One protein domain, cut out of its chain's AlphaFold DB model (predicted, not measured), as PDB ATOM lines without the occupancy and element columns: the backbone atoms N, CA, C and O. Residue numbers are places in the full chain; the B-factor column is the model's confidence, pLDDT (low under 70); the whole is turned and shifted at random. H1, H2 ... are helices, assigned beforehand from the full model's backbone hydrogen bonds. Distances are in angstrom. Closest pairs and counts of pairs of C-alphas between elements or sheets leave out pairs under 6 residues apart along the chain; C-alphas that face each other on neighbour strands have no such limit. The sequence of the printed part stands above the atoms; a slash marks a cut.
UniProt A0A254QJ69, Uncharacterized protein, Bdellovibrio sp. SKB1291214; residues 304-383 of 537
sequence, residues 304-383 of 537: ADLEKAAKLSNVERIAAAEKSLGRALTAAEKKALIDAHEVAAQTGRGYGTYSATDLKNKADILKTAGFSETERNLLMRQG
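AT A GLANCE: This is residues 304 to 383 of the 537 residues of an uncharacterized protein of Bdellovibrio sp. SKB1291214 (UniProt A0A254QJ69). Two helices, H3 and H4, lie side by side as a hairpin, and H5 folds back at a slant on the later part of H4. H2 is set steeply to H3 on another side and comes close to H5 at its far end, while the short H1 sits farthest out, next to H2. The wide loop of residues 343 to 355 joins the two helices of the hairpin at one end of the longest axis. The printed part has 80 residues with five named helices, in the order H1, H2, H3, H4, H5, and no named strand; the class is all helix. It is compact, with a radius of gyration of the C-alphas of 11.6 A and spans of 31 by 26 by 19 A.

IN THESE COORDINATES: H1 holds residues 304 to 310, 9.8 A from first to last C-alpha, and begins with C-alpha 304 at (402.532, 410.305, 272.742). H2 holds residues 314 to 325 and measures 16.3 A. H3 holds residues 331 to 342 and measures 16.9 A, with C-alpha 331 at (423.290, 390.368, 270.051). H4, the longest helix by residues, holds residues 356 to 368 and measures 18.1 A. H5 holds residues 373 to 381, 12.1 A long, and ends with C-alpha 381 at (415.213, 410.782, 271.266).

HOW THE PARTS SIT: H1 and H2 are close but not clearly touching; their closest C-alphas, those of Ala 309 and Arg 317, are 7.3 A apart. H1 touches no helix. H2 and H3 only just touch, with 3 pairs of C-alphas within 8 A, through residues 314 to 318 and 334 to 338 alone; their closest C-alphas, those of Ile 318 and Lys 334, are 6.3 A apart. They run opposite ways at a steep tilt of 69 degrees, only just short of about perpendicular. H3 and H4 form a helical hairpin: they touch, opposite ways, at a shallow tilt of 8 degrees, H4 with residues 361 to 366 alone, and their closest C-alphas, those of Ala 340 and Lys 362, are 4.6 A apart. H4 touches H5 with residues 363 to 367 alone, opposite ways at a steep tilt of 47 degrees; the closest C-alphas, those of Leu 366 and Arg 376, are 6.3 A apart. H3 and H5 are near each other. H2 and H5 are close but not clearly touching, the closest C-alphas, those of Leu 325 and Glu 375, being 6.8 A apart. H2 and H4 are apart. In H1, H2, H3, H4 and H5 every O i to N i+4 pair is within hydrogen-bond range.

THE WHOLE: The two C-alphas farthest apart, those of Gly 326 and Thr 347, are 32.5 A apart. The link from H3 to H4, 13 residues, is long; the links H1 to H2, H2 to H3 and H4 to H5 are tight. The printed part has no cut. Its mean pLDDT is 92.0, and no printed residue of the model is under 70.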
ATOM      1  N   ALA A 304     403.294 411.482 273.154       76.44
ATOM      2  CA  ALA A 304     402.532 410.305 272.742       76.44
ATOM      3  C   ALA A 304     403.409 409.235 272.064       76.44
ATOM      4  O   ALA A 304     403.255 408.043 272.336       76.44
ATOM      5  N   ASP A 305     404.357 409.647 271.218       82.00
ATOM      6  CA  ASP A 305     405.310 408.732 270.581       82.00
ATOM      7  C   ASP A 305     406.249 408.096 271.612       82.00
ATOM      8  O   ASP A 305     406.487 406.888 271.567       82.00
ATOM      9  N   LEU A 306     406.737 408.889 272.571       85.50
ATOM     10  CA  LEU A 306     407.573 408.414 273.674       85.50
ATOM     11  C   LEU A 306     406.820 407.410 274.547       85.50
ATOM     12  O   LEU A 306     407.367 406.363 274.886       85.50
ATOM     13  N   GLU A 307     405.557 407.688 274.876       83.88
ATOM     14  CA  GLU A 307     404.723 406.765 275.643       83.88
ATOM     15  C   GLU A 307     404.478 405.455 274.882       83.88
ATOM     16  O   GLU A 307     404.572 404.372 275.464       83.88
ATOM     17  N   LYS A 308     404.208 405.532 273.575       87.69
ATOM     18  CA  LYS A 308     404.045 404.350 272.725       87.69
ATOM     19  C   LYS A 308     405.333 403.526 272.660       87.69
ATOM     20  O   LYS A 308     405.283 402.316 272.865       87.69
ATOM     21  N   ALA A 309     406.476 404.168 272.422       89.06
ATOM     22  CA  ALA A 309     407.785 403.515 272.373       89.06
ATOM     23  C   ALA A 309     408.156 402.870 273.717       89.06
ATOM     24  O   ALA A 309     408.699 401.765 273.770       89.06
ATOM     25  N   ALA A 310     407.822 403.526 274.823       87.62
ATOM     26  CA  ALA A 310     408.088 403.021 276.159       87.62
ATOM     27  C   ALA A 310     407.261 401.771 276.516       87.62
ATOM     28  O   ALA A 310     407.720 400.977 277.328       87.62
ATOM     29  N   LYS A 311     406.095 401.563 275.890       90.31
ATOM     30  CA  LYS A 311     405.226 400.389 276.102       90.31
ATOM     31  C   LYS A 311     405.537 399.191 275.197       90.31
ATOM     32  O   LYS A 311     404.917 398.147 275.368       90.31
ATOM     33  N   LEU A 312     406.463 399.329 274.245       93.00
ATOM     34  CA  LEU A 312     406.872 398.220 273.380       93.00
ATOM     35  C   LEU A 312     407.473 397.079 274.204       93.00
ATOM     36  O   LEU A 312     408.300 397.322 275.091       93.00
ATOM     37  N   SER A 313     407.120 395.843 273.848       95.19
ATOM     38  CA  SER A 313     407.833 394.657 274.323       95.19
ATOM     39  C   SER A 313     409.292 394.675 273.856       95.19
ATOM     40  O   SER A 313     409.649 395.375 272.908       95.19
ATOM     41  N   ASN A 314     410.158 393.867 274.474       96.94
ATOM     42  CA  ASN A 314     411.573 393.805 274.086       96.94
ATOM     43  C   ASN A 314     411.762 393.418 272.610       96.94
ATOM     44  O   ASN A 314     412.629 393.972 271.937       96.94
ATOM     45  N   VAL A 315     410.921 392.520 272.087       96.69
ATOM     46  CA  VAL A 315     410.966 392.097 270.680       96.69
ATOM     47  C   VAL A 315     410.565 393.245 269.752       96.69
ATOM     48  O   VAL A 315     411.291 393.558 268.810       96.69
ATOM     49  N   GLU A 316     409.455 393.928 270.042       96.50
ATOM     50  CA  GLU A 316     408.997 395.071 269.241       96.50
ATOM     51  C   GLU A 316     409.959 396.259 269.328       96.50
ATOM     52  O   GLU A 316     410.165 396.962 268.341       96.50
ATOM     53  N   ARG A 317     410.580 396.474 270.491       97.00
ATOM     54  CA  ARG A 317     411.584 397.518 270.723       97.00
ATOM     55  C   ARG A 317     412.825 397.288 269.872       97.00
ATOM     56  O   ARG A 317     413.298 398.227 269.234       97.00
ATOM     57  N   ILE A 318     413.318 396.051 269.823       97.44
ATOM     58  CA  ILE A 318     414.430 395.662 268.949       97.44
ATOM     59  C   ILE A 318     414.044 395.875 267.483       97.44
ATOM     60  O   ILE A 318     414.782 396.540 266.762       97.44
ATOM     61  N   ALA A 319     412.869 395.402 267.056       95.12
ATOM     62  CA  ALA A 319     412.410 395.564 265.676       95.12
ATOM     63  C   ALA A 319     412.251 397.046 265.278       95.12
ATOM     64  O   ALA A 319     412.631 397.453 264.178       95.12
ATOM     65  N   ALA A 320     411.724 397.881 266.177       91.44
ATOM     66  CA  ALA A 320     411.593 399.319 265.961       91.44
ATOM     67  C   ALA A 320     412.958 400.017 265.881       91.44
ATOM     68  O   ALA A 320     413.136 400.904 265.046       91.44
ATOM     69  N   ALA A 321     413.926 399.602 266.703       94.88
ATOM     70  CA  ALA A 321     415.294 400.098 266.639       94.88
ATOM     71  C   ALA A 321     415.982 399.698 265.329       94.88
ATOM     72  O   ALA A 321     416.494 400.574 264.642       94.88
ATOM     73  N   GLU A 322     415.922 398.425 264.927       94.19
ATOM     74  CA  GLU A 322     416.475 397.945 263.650       94.19
ATOM     75  C   GLU A 322     415.888 398.716 262.458       94.19
ATOM     76  O   GLU A 322     416.620 399.210 261.597       94.19
ATOM     77  N   LYS A 323     414.564 398.924 262.457       90.00
ATOM     78  CA  LYS A 323     413.871 399.729 261.443       90.00
ATOM     79  C   LYS A 323     414.324 401.186 261.449       90.00
ATOM     80  O   LYS A 323     414.506 401.779 260.389       90.00
ATOM     81  N   SER A 324     414.483 401.772 262.632       83.06
ATOM     82  CA  SER A 324     414.903 403.162 262.785       83.06
ATOM     83  C   SER A 324     416.350 403.375 262.335       83.06
ATOM     84  O   SER A 324     416.650 404.345 261.638       83.06
ATOM     85  N   LEU A 325     417.254 402.454 262.671       86.19
ATOM     86  CA  LEU A 325     418.659 402.517 262.269       86.19
ATOM     87  C   LEU A 325     418.892 402.099 260.811       86.19
ATOM     88  O   LEU A 325     419.905 402.479 260.236       86.19
ATOM     89  N   GLY A 326     417.962 401.360 260.201       89.12
ATOM     90  CA  GLY A 326     418.111 400.844 258.838       89.12
ATOM     91  C   GLY A 326     419.096 399.675 258.738       89.12
ATOM     92  O   GLY A 326     419.632 399.421 257.663       89.12
ATOM     93  N   ARG A 327     419.355 398.978 259.850       95.25
ATOM     94  CA  ARG A 327     420.240 397.806 259.921       95.25
ATOM     95  C   ARG A 327     419.813 396.858 261.039       95.25
ATOM     96  O   ARG A 327     419.171 397.278 261.998       95.25
ATOM     97  N   ALA A 328     420.232 395.599 260.942       95.88
ATOM     98  CA  ALA A 328     420.076 394.638 262.029       95.88
ATOM     99  C   ALA A 328     420.989 394.992 263.219       95.88
ATOM    100  O   ALA A 328     422.107 395.486 263.033       95.88
ATOM    101  N   LEU A 329     420.513 394.722 264.436       97.06
ATOM    102  CA  LEU A 329     421.302 394.874 265.656       97.06
ATOM    103  C   LEU A 329     422.063 393.580 265.955       97.06
ATOM    104  O   LEU A 329     421.529 392.474 265.814       97.06
ATOM    105  N   THR A 330     423.293 393.708 266.441       98.00
ATOM    106  CA  THR A 330     424.042 392.571 266.994       98.00
ATOM    107  C   THR A 330     423.414 392.083 268.305       98.00
ATOM    108  O   THR A 330     422.623 392.783 268.939       98.00
ATOM    109  N   ALA A 331     423.775 390.881 268.766       98.12
ATOM    110  CA  ALA A 331     423.290 390.368 270.051       98.12
ATOM    111  C   ALA A 331     423.664 391.288 271.234       98.12
ATOM    112  O   ALA A 331     422.841 391.514 272.125       98.12
ATOM    113  N   ALA A 332     424.871 391.864 271.209       97.81
ATOM    114  CA  ALA A 332     425.332 392.819 272.214       97.81
ATOM    115  C   ALA A 332     424.507 394.116 272.187       97.81
ATOM    116  O   ALA A 332     424.062 394.587 273.232       97.81
ATOM    117  N   GLU A 333     424.227 394.650 270.997       98.19
ATOM    118  CA  GLU A 333     423.398 395.846 270.812       98.19
ATOM    119  C   GLU A 333     421.943 395.629 271.241       98.19
ATOM    120  O   GLU A 333     421.360 396.494 271.895       98.19
ATOM    121  N   LYS A 334     421.362 394.461 270.928       98.50
ATOM    122  CA  LYS A 334     420.016 394.074 271.382       98.50
ATOM    123  C   LYS A 334     419.941 394.079 272.900       98.50
ATOM    124  O   LYS A 334     419.060 394.724 273.463       98.50
ATOM    125  N   LYS A 335     420.893 393.413 273.559       98.19
ATOM    126  CA  LYS A 335     420.976 393.390 275.021       98.19
ATOM    127  C   LYS A 335     421.143 394.798 275.595       98.19
ATOM    128  O   LYS A 335     420.392 395.173 276.486       98.19
ATOM    129  N   ALA A 336     422.066 395.588 275.057       98.38
ATOM    130  CA  ALA A 336     422.336 396.935 275.542       98.38
ATOM    131  C   ALA A 336     421.148 397.890 275.371       98.38
ATOM    132  O   ALA A 336     420.930 398.741 276.225       98.38
ATOM    133  N   LEU A 337     420.354 397.746 274.306       98.12
ATOM    134  CA  LEU A 337     419.125 398.520 274.134       98.12
ATOM    135  C   LEU A 337     418.102 398.216 275.237       98.12
ATOM    136  O   LEU A 337     417.489 399.143 275.768       98.12
ATOM    137  N   ILE A 338     417.937 396.940 275.601       97.88
ATOM    138  CA  ILE A 338     417.050 396.537 276.701       97.88
ATOM    139  C   ILE A 338     417.617 396.998 278.047       97.88
ATOM    140  O   ILE A 338     416.904 397.620 278.828       97.88
ATOM    141  N   ASP A 339     418.908 396.787 278.299       97.00
ATOM    142  CA  ASP A 339     419.553 397.227 279.540       97.00
ATOM    143  C   ASP A 339     419.453 398.756 279.699       97.00
ATOM    144  O   ASP A 339     419.144 399.258 280.780       97.00
ATOM    145  N   ALA A 340     419.639 399.511 278.609       97.12
ATOM    146  CA  ALA A 340     419.426 400.950 278.591       97.12
ATOM    147  C   ALA A 340     417.958 401.297 278.876       97.12
ATOM    148  O   ALA A 340     417.716 402.200 279.671       97.12
ATOM    149  N   HIS A 341     416.977 400.594 278.301       95.62
ATOM    150  CA  HIS A 341     415.551 400.792 278.603       95.62
ATOM    151  C   HIS A 341     415.248 400.657 280.105       95.62
ATOM    152  O   HIS A 341     414.590 401.536 280.669       95.62
ATOM    153  N   GLU A 342     415.825 399.651 280.760       94.31
ATOM    154  CA  GLU A 342     415.630 399.353 282.186       94.31
ATOM    155  C   GLU A 342     416.351 400.323 283.142       94.31
ATOM    156  O   GLU A 342     416.084 400.336 284.350       94.31
ATOM    157  N   VAL A 343     417.242 401.188 282.640       93.75
ATOM    158  CA  VAL A 343     417.868 402.217 283.485       93.75
ATOM    159  C   VAL A 343     416.791 403.086 284.130       93.75
ATOM    160  O   VAL A 343     415.944 403.673 283.452       93.75
ATOM    161  N   ALA A 344     416.914 403.208 285.453       88.44
ATOM    162  CA  ALA A 344     416.026 403.932 286.357       88.44
ATOM    163  C   ALA A 344     414.661 403.269 286.632       88.44
ATOM    164  O   ALA A 344     413.896 403.825 287.425       88.44
ATOM    165  N   ALA A 345     414.388 402.061 286.115       88.06
ATOM    166  CA  ALA A 345     413.145 401.325 286.386       88.06
ATOM    167  C   ALA A 345     412.885 401.143 287.893       88.06
ATOM    168  O   ALA A 345     411.783 401.398 288.383       88.06
ATOM    169  N   GLN A 346     413.932 400.814 288.659       85.00
ATOM    170  CA  GLN A 346     413.854 400.662 290.119       85.00
ATOM    171  C   GLN A 346     413.541 401.973 290.854       85.00
ATOM    172  O   GLN A 346     412.967 401.953 291.937       85.00
ATOM    173  N   THR A 347     413.888 403.118 290.262       86.31
ATOM    174  CA  THR A 347     413.615 404.449 290.829       86.31
ATOM    175  C   THR A 347     412.246 404.995 290.423       86.31
ATOM    176  O   THR A 347     411.864 406.080 290.862       86.31
ATOM    177  N   GLY A 348     411.532 404.273 289.547       86.94
ATOM    178  CA  GLY A 348     410.264 404.676 288.943       86.94
ATOM    179  C   GLY A 348     410.355 405.846 287.959       86.94
ATOM    180  O   GLY A 348     409.320 406.287 287.464       86.94
ATOM    181  N   ARG A 349     411.556 406.353 287.653       87.44
ATOM    182  CA  ARG A 349     411.756 407.428 286.674       87.44
ATOM    183  C   ARG A 349     411.600 406.897 285.247       87.44
ATOM    184  O   ARG A 349     412.072 405.809 284.928       87.44
ATOM    185  N   GLY A 350     410.963 407.697 284.397       88.38
ATOM    186  CA  GLY A 350     410.760 407.412 282.979       88.38
ATOM    187  C   GLY A 350     410.948 408.658 282.117       88.38
ATOM    188  O   GLY A 350     411.575 409.632 282.543       88.38
ATOM    189  N   TYR A 351     410.409 408.633 280.895       82.38
ATOM    190  CA  TYR A 351     410.465 409.784 279.990       82.38
ATOM    191  C   TYR A 351     409.961 411.062 280.691       82.38
ATOM    192  O   TYR A 351     408.983 411.041 281.433       82.38
ATOM    193  N   GLY A 352     410.669 412.177 280.498       80.69
ATOM    194  CA  GLY A 352     410.363 413.455 281.155       80.69
ATOM    195  C   GLY A 352     410.825 413.578 282.613       80.69
ATOM    196  O   GLY A 352     410.856 414.691 283.130       80.69
ATOM    197  N   THR A 353     411.239 412.488 283.268       85.00
ATOM    198  CA  THR A 353     411.683 412.509 284.674       85.00
ATOM    199  C   THR A 353     413.060 411.882 284.894       85.00
ATOM    200  O   THR A 353     413.422 411.622 286.037       85.00
ATOM    201  N   TYR A 354     413.820 411.575 283.839       87.88
ATOM    202  CA  TYR A 354     415.185 411.058 283.977       87.88
ATOM    203  C   TYR A 354     416.138 412.117 284.537       87.88
ATOM    204  O   TYR A 354     416.101 413.279 284.137       87.88
ATOM    205  N   SER A 355     417.045 411.693 285.414       84.06
ATOM    206  CA  SER A 355     418.179 412.515 285.839       84.06
ATOM    207  C   SER A 355     419.282 412.534 284.772       84.06
ATOM    208  O   SER A 355     419.356 411.652 283.912       84.06
ATOM    209  N   ALA A 356     420.200 413.503 284.861       83.88
ATOM    210  CA  ALA A 356     421.385 413.546 283.999       83.88
ATOM    211  C   ALA A 356     422.223 412.258 284.103       83.88
ATOM    212  O   ALA A 356     422.727 411.763 283.095       83.88
ATOM    213  N   THR A 357     422.317 411.676 285.302       87.31
ATOM    214  CA  THR A 357     423.003 410.400 285.538       87.31
ATOM    215  C   THR A 357     422.292 409.234 284.854       87.31
ATOM    216  O   THR A 357     422.960 408.401 284.253       87.31
ATOM    217  N   ASP A 358     420.954 409.181 284.877       91.00
ATOM    218  CA  ASP A 358     420.208 408.127 284.171       91.00
ATOM    219  C   ASP A 358     420.456 408.207 282.662       91.00
ATOM    220  O   ASP A 358     420.759 407.199 282.025       91.00
ATOM    221  N   LEU A 359     420.367 409.413 282.090       92.94
ATOM    222  CA  LEU A 359     420.607 409.637 280.664       92.94
ATOM    223  C   LEU A 359     422.048 409.295 280.275       92.94
ATOM    224  O   LEU A 359     422.266 408.659 279.244       92.94
ATOM    225  N   LYS A 360     423.019 409.657 281.119       94.19
ATOM    226  CA  LYS A 360     424.424 409.292 280.934       94.19
ATOM    227  C   LYS A 360     424.622 407.777 280.972       94.19
ATOM    228  O   LYS A 360     425.219 407.240 280.048       94.19
ATOM    229  N   ASN A 361     424.073 407.087 281.970       95.50
ATOM    230  CA  ASN A 361     424.179 405.631 282.086       95.50
ATOM    231  C   ASN A 361     423.569 404.928 280.866       95.50
ATOM    232  O   ASN A 361     424.184 404.021 280.314       95.50
ATOM    233  N   LYS A 362     422.400 405.386 280.395       96.69
ATOM    234  CA  LYS A 362     421.788 404.891 279.151       96.69
ATOM    235  C   LYS A 362     422.727 405.073 277.958       96.69
ATOM    236  O   LYS A 362     422.967 404.124 277.217       96.69
ATOM    237  N   ALA A 363     423.282 406.271 277.785       96.75
ATOM    238  CA  ALA A 363     424.204 406.563 276.692       96.75
ATOM    239  C   ALA A 363     425.493 405.725 276.770       96.75
ATOM    240  O   ALA A 363     425.956 405.232 275.742       96.75
ATOM    241  N   ASP A 364     426.047 405.524 277.966       97.62
ATOM    242  CA  ASP A 364     427.279 404.762 278.185       97.62
ATOM    243  C   ASP A 364     427.073 403.253 277.932       97.62
ATOM    244  O   ASP A 364     427.925 402.622 277.299       97.62
ATOM    245  N   ILE A 365     425.919 402.688 278.319       98.19
ATOM    246  CA  ILE A 365     425.530 401.302 277.989       98.19
ATOM    247  C   ILE A 365     425.493 401.113 276.469       98.19
ATOM    248  O   ILE A 365     426.128 400.204 275.936       98.19
ATOM    249  N   LEU A 366     424.799 402.008 275.757       98.12
ATOM    250  CA  LEU A 366     424.703 401.928 274.299       98.12
ATOM    251  C   LEU A 366     426.077 402.131 273.634       98.12
ATOM    252  O   LEU A 366     426.432 401.421 272.697       98.12
ATOM    253  N   LYS A 367     426.889 403.067 274.136       98.19
ATOM    254  CA  LYS A 367     428.238 403.324 273.612       98.19
ATOM    255  C   LYS A 367     429.127 402.090 273.728       98.19
ATOM    256  O   LYS A 367     429.805 401.743 272.769       98.19
ATOM    257  N   THR A 368     429.102 401.432 274.884       97.94
ATOM    258  CA  THR A 368     429.912 400.236 275.158       97.94
ATOM    259  C   THR A 368     429.554 399.079 274.226       97.94
ATOM    260  O   THR A 368     430.423 398.296 273.857       97.94
ATOM    261  N   ALA A 369     428.296 398.999 273.788       97.94
ATOM    262  CA  ALA A 369     427.823 397.968 272.869       97.94
ATOM    263  C   ALA A 369     428.140 398.229 271.386       97.94
ATOM    264  O   ALA A 369     427.838 397.379 270.553       97.94
ATOM    265  N   GLY A 370     428.742 399.377 271.051       97.25
ATOM    266  CA  GLY A 370     429.172 399.703 269.689       97.25
ATOM    267  C   GLY A 370     428.265 400.667 268.923       97.25
ATOM    268  O   GLY A 370     428.598 401.021 267.795       97.25
ATOM    269  N   PHE A 371     427.173 401.161 269.521       96.69
ATOM    270  CA  PHE A 371     426.347 402.183 268.872       96.69
ATOM    271  C   PHE A 371     427.139 403.481 268.674       96.69
ATOM    272  O   PHE A 371     427.705 404.027 269.630       96.69
ATOM    273  N   SER A 372     427.115 404.025 267.457       93.69
ATOM    274  CA  SER A 372     427.667 405.348 267.150       93.69
ATOM    275  C   SER A 372     426.912 406.456 267.891       93.69
ATOM    276  O   SER A 372     425.778 406.279 268.334       93.69
ATOM    277  N   GLU A 373     427.518 407.635 268.034       88.69
ATOM    278  CA  GLU A 373     426.865 408.764 268.711       88.69
ATOM    279  C   GLU A 373     425.512 409.133 268.093       88.69
ATOM    280  O   GLU A 373     424.534 409.341 268.815       88.69
ATOM    281  N   THR A 374     425.441 409.129 266.765       82.88
ATOM    282  CA  THR A 374     424.223 409.403 266.003       82.88
ATOM    283  C   THR A 374     423.119 408.391 266.308       82.88
ATOM    284  O   THR A 374     421.978 408.780 266.562       82.88
ATOM    285  N   GLU A 375     423.443 407.096 266.349       91.56
ATOM    286  CA  GLU A 375     422.476 406.035 266.661       91.56
ATOM    287  C   GLU A 375     422.006 406.110 268.116       91.56
ATOM    288  O   GLU A 375     420.808 406.013 268.374       91.56
ATOM    289  N   ARG A 376     422.917 406.355 269.069       95.44
ATOM    290  CA  ARG A 376     422.556 406.529 270.488       95.44
ATOM    291  C   ARG A 376     421.568 407.672 270.672       95.44
ATOM    292  O   ARG A 376     420.520 407.488 271.289       95.44
ATOM    293  N   ASN A 377     421.887 408.835 270.104       87.38
ATOM    294  CA  ASN A 377     421.033 410.016 270.176       87.38
ATOM    295  C   ASN A 377     419.654 409.740 269.587       87.38
ATOM    296  O   ASN A 377     418.645 410.139 270.165       87.38
ATOM    297  N   LEU A 378     419.602 409.020 268.472       85.56
ATOM    298  CA  LEU A 378     418.353 408.661 267.835       85.56
ATOM    299  C   LEU A 378     417.494 407.723 268.694       85.56
ATOM    300  O   LEU A 378     416.325 408.021 268.938       85.56
ATOM    301  N   LEU A 379     418.070 406.622 269.183       93.31
ATOM    302  CA  LEU A 379     417.368 405.648 270.025       93.31
ATOM    303  C   LEU A 379     416.840 406.293 271.316       93.31
ATOM    304  O   LEU A 379     415.733 405.983 271.762       93.31
ATOM    305  N   MET A 380     417.606 407.219 271.900       92.69
ATOM    306  CA  MET A 380     417.189 407.978 273.080       92.69
ATOM    307  C   MET A 380     416.079 408.988 272.757       92.69
ATOM    308  O   MET A 380     415.079 409.035 273.473       92.69
ATOM    309  N   ARG A 381     416.202 409.759 271.668       88.06
ATOM    310  CA  ARG A 381     415.213 410.782 271.266       88.06
ATOM    311  C   ARG A 381     413.891 410.202 270.776       88.06
ATOM    312  O   ARG A 381     412.865 410.859 270.912       88.06
ATOM    313  N   GLN A 382     413.903 408.982 270.245       88.56
ATOM    314  CA  GLN A 382     412.692 408.240 269.882       88.56
ATOM    315  C   GLN A 382     412.046 407.512 271.068       88.56
ATOM    316  O   GLN A 382     411.015 406.869 270.901       88.56
ATOM    317  N   GLY A 383     412.658 407.559 272.256       91.75
ATOM    318  CA  GLY A 383     412.160 406.852 273.436       91.75
ATOM    319  C   GLY A 383     412.343 405.333 273.384       91.75
ATOM    320  O   GLY A 383     411.850 404.633 274.264       91.75
TER     321      GLY A 383